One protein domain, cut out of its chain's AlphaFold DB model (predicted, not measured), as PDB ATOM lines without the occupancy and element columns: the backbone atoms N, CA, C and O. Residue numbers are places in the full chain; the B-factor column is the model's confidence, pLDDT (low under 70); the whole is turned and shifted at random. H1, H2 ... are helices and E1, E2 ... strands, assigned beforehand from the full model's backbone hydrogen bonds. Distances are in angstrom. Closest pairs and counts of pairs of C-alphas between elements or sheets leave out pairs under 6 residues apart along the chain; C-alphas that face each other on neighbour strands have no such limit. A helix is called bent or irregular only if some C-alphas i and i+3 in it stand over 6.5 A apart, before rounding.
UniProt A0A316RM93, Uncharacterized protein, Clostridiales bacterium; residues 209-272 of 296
ATOM      1  N   GLY A 209      45.632  42.921  13.765       95.50
ATOM      2  CA  GLY A 209      45.412  42.205  15.023       95.50
ATOM      3  C   GLY A 209      45.808  42.981  16.284       95.50
ATOM      4  O   GLY A 209      45.430  42.564  17.375       95.50
ATOM      5  N   ASP A 210      46.508  44.114  16.163       96.81
ATOM      6  CA  ASP A 210      46.849  44.950  17.318       96.81
ATOM      7  C   ASP A 210      45.599  45.572  17.953       96.81
ATOM      8  O   ASP A 210      44.759  46.157  17.260       96.81
ATOM      9  N   PHE A 211      45.523  45.521  19.285       97.69
ATOM     10  CA  PHE A 211      44.602  46.364  20.040       97.69
ATOM     11  C   PHE A 211      45.044  47.820  19.936       97.69
ATOM     12  O   PHE A 211      46.231  48.120  20.068       97.69
ATOM     13  N   VAL A 212      44.098  48.731  19.723       98.00
ATOM     14  CA  VAL A 212      44.366  50.161  19.556       98.00
ATOM     15  C   VAL A 212      43.485  51.010  20.462       98.00
ATOM     16  O   VAL A 212      42.348  50.661  20.789       98.00
ATOM     17  N   THR A 213      43.998  52.170  20.862       97.56
ATOM     18  CA  THR A 213      43.221  53.141  21.631       97.56
ATOM     19  C   THR A 213      42.127  53.791  20.780       97.56
ATOM     20  O   THR A 213      42.232  53.906  19.557       97.56
ATOM     21  N   GLN A 214      41.090  54.318  21.441       96.62
ATOM     22  CA  GLN A 214      40.050  55.119  20.782       96.62
ATOM     23  C   GLN A 214      40.648  56.299  19.995       96.62
ATOM     24  O   GLN A 214      40.179  56.600  18.904       96.62
ATOM     25  N   SER A 215      41.722  56.917  20.499       96.44
ATOM     26  CA  SER A 215      42.378  58.044  19.826       96.44
ATOM     27  C   SER A 215      42.935  57.692  18.446       96.44
ATOM     28  O   SER A 215      42.894  58.542  17.560       96.44
ATOM     29  N   VAL A 216      43.402  56.456  18.227       97.50
ATOM     30  CA  VAL A 216      43.834  55.983  16.898       97.50
ATOM     31  C   VAL A 216      42.646  55.976  15.936       97.50
ATOM     32  O   VAL A 216      42.730  56.519  14.838       97.50
ATOM     33  N   VAL A 217      41.515  55.416  16.369       97.44
ATOM     34  CA  VAL A 217      40.284  55.333  15.569       97.44
ATOM     35  C   VAL A 217      39.737  56.725  15.261       97.44
ATOM     36  O   VAL A 217      39.435  57.024  14.108       97.44
ATOM     37  N   ASP A 218      39.677  57.598  16.267       96.75
ATOM     38  CA  ASP A 218      39.211  58.976  16.113       96.75
ATOM     39  C   ASP A 218      40.106  59.766  15.157       96.75
ATOM     40  O   ASP A 218      39.608  60.549  14.350       96.75
ATOM     41  N   HIS A 219      41.424  59.561  15.198       96.50
ATOM     42  CA  HIS A 219      42.335  60.199  14.255       96.50
ATOM     43  C   HIS A 219      41.992  59.829  12.814       96.50
ATOM     44  O   HIS A 219      41.754  60.725  12.008       96.50
ATOM     45  N   TYR A 220      41.865  58.538  12.502       95.81
ATOM     46  CA  TYR A 220      41.544  58.100  11.141       95.81
ATOM     47  C   TYR A 220      40.114  58.428  10.702       95.81
ATOM     48  O   TYR A 220      39.890  58.687   9.520       95.81
ATOM     49  N   LEU A 221      39.162  58.491  11.635       96.69
ATOM     50  CA  LEU A 221      37.804  58.976  11.375       96.69
ATOM     51  C   LEU A 221      37.787  60.454  10.946       96.69
ATOM     52  O   LEU A 221      36.955  60.847  10.134       96.69
ATOM     53  N   ASN A 222      38.703  61.266  11.481       95.75
ATOM     54  CA  ASN A 222      38.735  62.714  11.272       95.75
ATOM     55  C   ASN A 222      39.668  63.175  10.131       95.75
ATOM     56  O   ASN A 222      39.738  64.374   9.866       95.75
ATOM     57  N   ILE A 223      40.373  62.266   9.442       94.06
ATOM     58  CA  ILE A 223      41.233  62.609   8.289       94.06
ATOM     59  C   ILE A 223      40.408  62.808   7.010       94.06
ATOM     60  O   ILE A 223      40.560  63.809   6.312       94.06
ATOM     61  N   LEU A 224      39.539  61.847   6.688       94.44
ATOM     62  CA  LEU A 224      38.662  61.854   5.514       94.44
ATOM     63  C   LEU A 224      37.306  61.247   5.890       94.44
ATOM     64  O   LEU A 224      37.272  60.379   6.765       94.44
ATOM     65  N   PRO A 225      36.202  61.628   5.209       96.25
ATOM     66  CA  PRO A 225      34.910  60.983   5.413       96.25
ATOM     67  C   PRO A 225      35.041  59.455   5.306       96.25
ATOM     68  O   PRO A 225      35.584  58.969   4.306       96.25
ATOM     69  N   PRO A 226      34.588  58.693   6.316       97.12
ATOM     70  CA  PRO A 226      34.760  57.250   6.329       97.12
ATOM     71  C   PRO A 226      33.940  56.599   5.217       97.12
ATOM     72  O   PRO A 226      32.838  57.047   4.896       97.12
ATOM     73  N   VAL A 227      34.456  55.502   4.664       97.38
ATOM     74  CA  VAL A 227      33.710  54.694   3.685       97.38
ATOM     75  C   VAL A 227      32.568  53.952   4.367       97.38
ATOM     76  O   VAL A 227      31.474  53.832   3.823       97.38
ATOM     77  N   ASN A 228      32.808  53.485   5.590       96.19
ATOM     78  CA  ASN A 228      31.803  52.822   6.401       96.19
ATOM     79  C   ASN A 228      32.072  53.122   7.872       96.19
ATOM     80  O   ASN A 228      33.195  52.971   8.353       96.19
ATOM     81  N   PHE A 229      31.042  53.565   8.581       96.69
ATOM     82  CA  PHE A 229      31.127  53.866   9.998       96.69
ATOM     83  C   PHE A 229      29.818  53.481  10.677       96.69
ATOM     84  O   PHE A 229      28.748  53.989  10.341       96.69
ATOM     85  N   ARG A 230      29.911  52.545  11.619       95.00
ATOM     86  CA  ARG A 230      28.794  52.070  12.440       95.00
ATOM     87  C   ARG A 230      29.314  51.670  13.816       95.00
ATOM     88  O   ARG A 230      30.515  51.703  14.074       95.00
ATOM     89  N   GLN A 231      28.413  51.284  14.715       92.81
ATOM     90  CA  GLN A 231      28.802  50.856  16.057       92.81
ATOM     91  C   GLN A 231      29.830  49.715  15.989       92.81
ATOM     92  O   GLN A 231      29.560  48.662  15.417       92.81
ATOM     93  N   GLY A 232      31.014  49.968  16.552       95.62
ATOM     94  CA  GLY A 232      32.121  49.015  16.616       95.62
ATOM     95  C   GLY A 232      32.815  48.708  15.286       95.62
ATOM     96  O   GLY A 232      33.476  47.680  15.176       95.62
ATOM     97  N   TYR A 233      32.674  49.564  14.271       98.00
ATOM     98  CA  TYR A 233      33.309  49.352  12.972       98.00
ATOM     99  C   TYR A 233      33.627  50.674  12.265       98.00
ATOM    100  O   TYR A 233      32.755  51.533  12.117       98.00
ATOM    101  N   LEU A 234      34.859  50.801  11.772       98.44
ATOM    102  CA  LEU A 234      35.328  51.927  10.966       98.44
ATOM    103  C   LEU A 234      36.134  51.421   9.765       98.44
ATOM    104  O   LEU A 234      37.119  50.711   9.936       98.44
ATOM    105  N   GLN A 235      35.777  51.877   8.567       98.38
ATOM    106  CA  GLN A 235      36.669  51.917   7.411       98.38
ATOM    107  C   GLN A 235      37.025  53.364   7.111       98.38
ATOM    108  O   GLN A 235      36.157  54.157   6.728       98.38
ATOM    109  N   ALA A 236      38.300  53.699   7.305       97.19
ATOM    110  CA  ALA A 236      38.807  55.040   7.062       97.19
ATOM    111  C   ALA A 236      38.647  55.422   5.581       97.19
ATOM    112  O   ALA A 236      38.665  54.566   4.691       97.19
ATOM    113  N   GLY A 237      38.446  56.714   5.322       93.12
ATOM    114  CA  GLY A 237      38.246  57.230   3.971       93.12
ATOM    115  C   GLY A 237      39.481  57.073   3.082       93.12
ATOM    116  O   GLY A 237      40.613  57.151   3.550       93.12
ATOM    117  N   GLY A 238      39.249  56.918   1.776       93.19
ATOM    118  CA  GLY A 238      40.302  56.763   0.769       93.19
ATOM    119  C   GLY A 238      40.808  55.315   0.645       93.19
ATOM    120  O   GLY A 238      41.160  54.692   1.644       93.19
ATOM    121  N   PRO A 239      40.842  54.735  -0.568       95.19
ATOM    122  CA  PRO A 239      41.355  53.384  -0.755       95.19
ATOM    123  C   PRO A 239      42.874  53.344  -0.547       95.19
ATOM    124  O   PRO A 239      43.604  54.145  -1.130       95.19
ATOM    125  N   ILE A 240      43.351  52.367   0.225       94.31
ATOM    126  CA  ILE A 240      44.784  52.077   0.387       94.31
ATOM    127  C   ILE A 240      45.330  51.407  -0.879       94.31
ATOM    128  O   ILE A 240      46.425  51.721  -1.340       94.31
ATOM    129  N   CYS A 241      44.565  50.479  -1.459       93.88
ATOM    130  CA  CYS A 241      44.924  49.772  -2.686       93.88
ATOM    131  C   CYS A 241      43.683  49.170  -3.370       93.88
ATOM    132  O   CYS A 241      42.558  49.316  -2.892       93.88
ATOM    133  N   HIS A 242      43.895  48.501  -4.509       95.31
ATOM    134  CA  HIS A 242      42.880  47.691  -5.182       95.31
ATOM    135  C   HIS A 242      43.416  46.274  -5.388       95.31
ATOM    136  O   HIS A 242      44.468  46.096  -6.004       95.31
ATOM    137  N   LEU A 243      42.681  45.273  -4.908       95.00
ATOM    138  CA  LEU A 243      43.028  43.857  -5.033       95.00
ATOM    139  C   LEU A 243      41.920  43.095  -5.756       95.00
ATOM    140  O   LEU A 243      40.759  43.499  -5.746       95.00
ATOM    141  N   LYS A 244      42.268  41.983  -6.404       94.19
ATOM    142  CA  LYS A 244      41.273  41.084  -6.997       94.19
ATOM    143  C   LYS A 244      40.673  40.205  -5.903       94.19
ATOM    144  O   LYS A 244      41.417  39.610  -5.132       94.19
ATOM    145  N   ASN A 245      39.348  40.107  -5.858       89.56
ATOM    146  CA  ASN A 245      38.670  39.123  -5.014       89.56
ATOM    147  C   ASN A 245      38.783  37.701  -5.606       89.56
ATOM    148  O   ASN A 245      39.332  37.510  -6.691       89.56
ATOM    149  N   GLU A 246      38.183  36.711  -4.941       89.31
ATOM    150  CA  GLU A 246      38.150  35.305  -5.388       89.31
ATOM    151  C   GLU A 246      37.581  35.106  -6.805       89.31
ATOM    152  O   GLU A 246      37.926  34.152  -7.495       89.31
ATOM    153  N   LYS A 247      36.732  36.030  -7.274       91.56
ATOM    154  CA  LYS A 247      36.149  36.022  -8.626       91.56
ATOM    155  C   LYS A 247      37.018  36.756  -9.656       91.56
ATOM    156  O   LYS A 247      36.587  36.959 -10.787       91.56
ATOM    157  N   GLY A 248      38.212  37.206  -9.271       92.00
ATOM    158  CA  GLY A 248      39.129  37.968 -10.119       92.00
ATOM    159  C   GLY A 248      38.732  39.434 -10.333       92.00
ATOM    160  O   GLY A 248      39.365  40.116 -11.143       92.00
ATOM    161  N   ILE A 249      37.711  39.927  -9.628       92.56
ATOM    162  CA  ILE A 249      37.169  41.281  -9.789       92.56
ATOM    163  C   ILE A 249      37.974  42.247  -8.908       92.56
ATOM    164  O   ILE A 249      38.053  42.015  -7.698       92.56
ATOM    165  N   PRO A 250      38.549  43.328  -9.469       94.38
ATOM    166  CA  PRO A 250      39.204  44.365  -8.680       94.38
ATOM    167  C   PRO A 250      38.221  45.034  -7.714       94.38
ATOM    168  O   PRO A 250      37.154  45.492  -8.119       94.38
ATOM    169  N   ARG A 251      38.593  45.111  -6.441       95.75
ATOM    170  CA  ARG A 251      37.865  45.809  -5.380       95.75
ATOM    171  C   ARG A 251      38.829  46.696  -4.604       95.75
ATOM    172  O   ARG A 251      39.990  46.336  -4.416       95.75
ATOM    173  N   ALA A 252      38.339  47.845  -4.157       96.31
ATOM    174  CA  ALA A 252      39.082  48.735  -3.278       96.31
ATOM    175  C   ALA A 252      39.244  48.121  -1.878       96.31
ATOM    176  O   ALA A 252      38.342  47.432  -1.383       96.31
ATOM    177  N   CYS A 253      40.385  48.394  -1.248       97.12
ATOM    178  CA  CYS A 253      40.684  47.995   0.120       97.12
ATOM    179  C   CYS A 253      40.977  49.219   0.994       97.12
ATOM    180  O   CYS A 253      41.625  50.168   0.546       97.12
ATOM    181  N   TYR A 254      40.534  49.176   2.246       97.69
ATOM    182  CA  TYR A 254      40.518  50.300   3.178       97.69
ATOM    183  C   TYR A 254      41.129  49.906   4.519       97.69
ATOM    184  O   TYR A 254      40.973  48.772   4.977       97.69
ATOM    185  N   MET A 255      41.791  50.862   5.168       97.62
ATOM    186  CA  MET A 255      42.214  50.712   6.559       97.62
ATOM    187  C   MET A 255      40.975  50.510   7.438       97.62
ATOM    188  O   MET A 255      40.061  51.336   7.422       97.62
ATOM    189  N   THR A 256      40.941  49.399   8.169       98.44
ATOM    190  CA  THR A 256      39.747  48.935   8.880       98.44
ATOM    191  C   THR A 256      40.038  48.731  10.364       98.44
ATOM    192  O   THR A 256      41.051  48.140  10.736       98.44
ATOM    193  N   PHE A 257      39.126  49.201  11.211       98.44
ATOM    194  CA  PHE A 257      39.127  48.996  12.655       98.44
ATOM    195  C   PHE A 257      37.809  48.356  13.078       98.44
ATOM    196  O   PHE A 257      36.736  48.768  12.631       98.44
ATOM    197  N   ILE A 258      37.891  47.373  13.968       98.38
ATOM    198  CA  ILE A 258      36.731  46.659  14.505       98.38
ATOM    199  C   ILE A 258      36.755  46.677  16.025       98.38
ATOM    200  O   ILE A 258      37.814  46.770  16.636       98.38
ATOM    201  N   LYS A 259      35.585  46.584  16.642       97.25
ATOM    202  CA  LYS A 259      35.420  46.520  18.090       97.25
ATOM    203  C   LYS A 259      34.472  45.368  18.423       97.25
ATOM    204  O   LYS A 259      33.280  45.617  18.604       97.25
ATOM    205  N   PRO A 260      34.962  44.113  18.418       90.88
ATOM    206  CA  PRO A 260      34.115  42.956  18.697       90.88
ATOM    207  C   PRO A 260      33.561  43.001  20.127       90.88
ATOM    208  O   PRO A 260      32.390  42.691  20.324       90.88
ATOM    209  N   ASP A 261      34.373  43.478  21.082       88.00
ATOM    210  CA  ASP A 261      34.027  43.591  22.501       88.00
ATOM    211  C   ASP A 261      34.286  45.020  23.039       88.00
ATOM    212  O   ASP A 261      33.656  45.999  22.630       88.00
ATOM    213  N   THR A 262      35.218  45.166  23.987       89.31
ATOM    214  CA  THR A 262      35.503  46.418  24.703       89.31
ATOM    215  C   THR A 262      36.607  47.251  24.066       89.31
ATOM    216  O   THR A 262      36.619  48.474  24.231       89.31
ATOM    217  N   GLU A 263      37.510  46.617  23.322       94.50
ATOM    218  CA  GLU A 263      38.714  47.229  22.760       94.50
ATOM    219  C   GLU A 263      38.654  47.258  21.233       94.50
ATOM    220  O   GLU A 263      38.075  46.373  20.601       94.50
ATOM    221  N   TRP A 264      39.223  48.310  20.643       98.19
ATOM    222  CA  TRP A 264      39.366  48.391  19.195       98.19
ATOM    223  C   TRP A 264      40.550  47.549  18.743       98.19
ATOM    224  O   TRP A 264      41.576  47.506  19.413       98.19
ATOM    225  N   ILE A 265      40.413  46.935  17.578       98.31
ATOM    226  CA  ILE A 265      41.434  46.141  16.914       98.31
ATOM    227  C   ILE A 265      41.668  46.754  15.539       98.31
ATOM    228  O   ILE A 265      40.716  47.028  14.800       98.31
ATOM    229  N   TYR A 266      42.931  46.955  15.175       98.06
ATOM    230  CA  TYR A 266      43.297  47.250  13.798       98.06
ATOM    231  C   TYR A 266      43.155  45.971  12.964       98.06
ATOM    232  O   TYR A 266      43.976  45.064  13.053       98.06
ATOM    233  N   ALA A 267      42.100  45.884  12.156       97.69
ATOM    234  CA  ALA A 267      41.793  44.698  11.360       97.69
ATOM    235  C   ALA A 267      42.685  44.562  10.117       97.69
ATOM    236  O   ALA A 267      42.743  43.495   9.516       97.69
ATOM    237  N   GLY A 268      43.403  45.622   9.733       97.44
ATOM    238  CA  GLY A 268      44.259  45.644   8.550       97.44
ATOM    239  C   GLY A 268      43.652  46.416   7.382       97.44
ATOM    240  O   GLY A 268      42.885  47.366   7.555       97.44
ATOM    241  N   VAL A 269      44.037  46.014   6.172       97.12
ATOM    242  CA  VAL A 269      43.570  46.593   4.911       97.12
ATOM    243  C   VAL A 269      42.544  45.639   4.304       97.12
ATOM    244  O   VAL A 269      42.905  44.634   3.692       97.12
ATOM    245  N   CYS A 270      41.259  45.932   4.497       97.69
ATOM    246  CA  CYS A 270      40.147  45.028   4.185       97.69
ATOM    247  C   CYS A 270      39.371  45.503   2.954       97.69
ATOM    248  O   CYS A 270      39.327  46.699   2.666       97.69
ATOM    249  N   PHE A 271      38.711  44.595   2.231       97.19
ATOM    250  CA  PHE A 271      37.738  45.005   1.212       97.19
ATOM    251  C   PHE A 271      36.604  45.835   1.830       97.19
ATOM    252  O   PHE A 271      36.267  45.674   3.003       97.19
ATOM    253  N   GLU A 272      35.976  46.692   1.026       95.88
ATOM    254  CA  GLU A 272      34.795  47.453   1.451       95.88
ATOM    255  C   GLU A 272      33.733  46.554   2.111       95.88
ATOM    256  O   GLU A 272      33.314  45.542   1.528       95.88
TER     257      GLU A 272
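Overview. This is residues 209 to 272 of the 296 residues of an uncharacterized protein of Clostridiales bacterium (UniProt A0A316RM93). A strongly twisted sheet is built along the long, bent strand E4, with E5 beside it on one side and the small hairpin of E1 and E2 on the other; the short helix H1 covers one face at this end. At the opposite end the E3 and E4 hairpin reaches away from H1 and makes the length. The 64 printed residues hold H1, E1, E2, E3, E4, E5 in that order, a mixed class with an antiparallel, branched sheet. The whole is compact, radius of gyration of the C-alphas 12.0 A, yet elongated, spanning 36 by 23 by 18 A.

Along the chain. E4, residues 250 to 258, measures 23.4 A from C-alpha 250 at (39.204, 44.365, -8.680) and bends by 61 degrees at residue 255. E5, residues 264 to 271, measures 18.4 A, bends by 66 degrees at residue 268 and ends at C-alpha 271 (37.738, 45.005, 1.212). E3 is residues 241 to 244, E2 233 to 235 and E1 228 to 230. H1, residues 214 to 221, measures 10.4 A from C-alpha 214 at (40.050, 55.119, 20.782).

Arrangement. E3, E4 and E5 form a meander, each strand the antiparallel neighbour of the one before. N 256 and O 268 of the E4 and E5 hairpin are 2.9 A apart, within hydrogen-bond range, as are N 251 and O 243 of E3 and E4, 2.8 A, N 257 and O 234 of E2 and E4, 2.8 A, and N 235 and O 228 of the E1 and E2 hairpin, 2.8 A. H1 is on the sheet at a height of 9.4 A, along E4 at 19 degrees on the local plane; its closest C-alphas to E5 are those of Gln 214 and Trp 264, 6.9 A. In H1 every O i to N i+4 pair is within hydrogen-bond range. E1 and E3 are apart.

Size, cuts and confidence. The C-alphas farthest apart, of Ser 215 and Lys 247, are 36.5 A apart. The printed part has no cut and no long link, and no printed residue is under 70 in pLDDT.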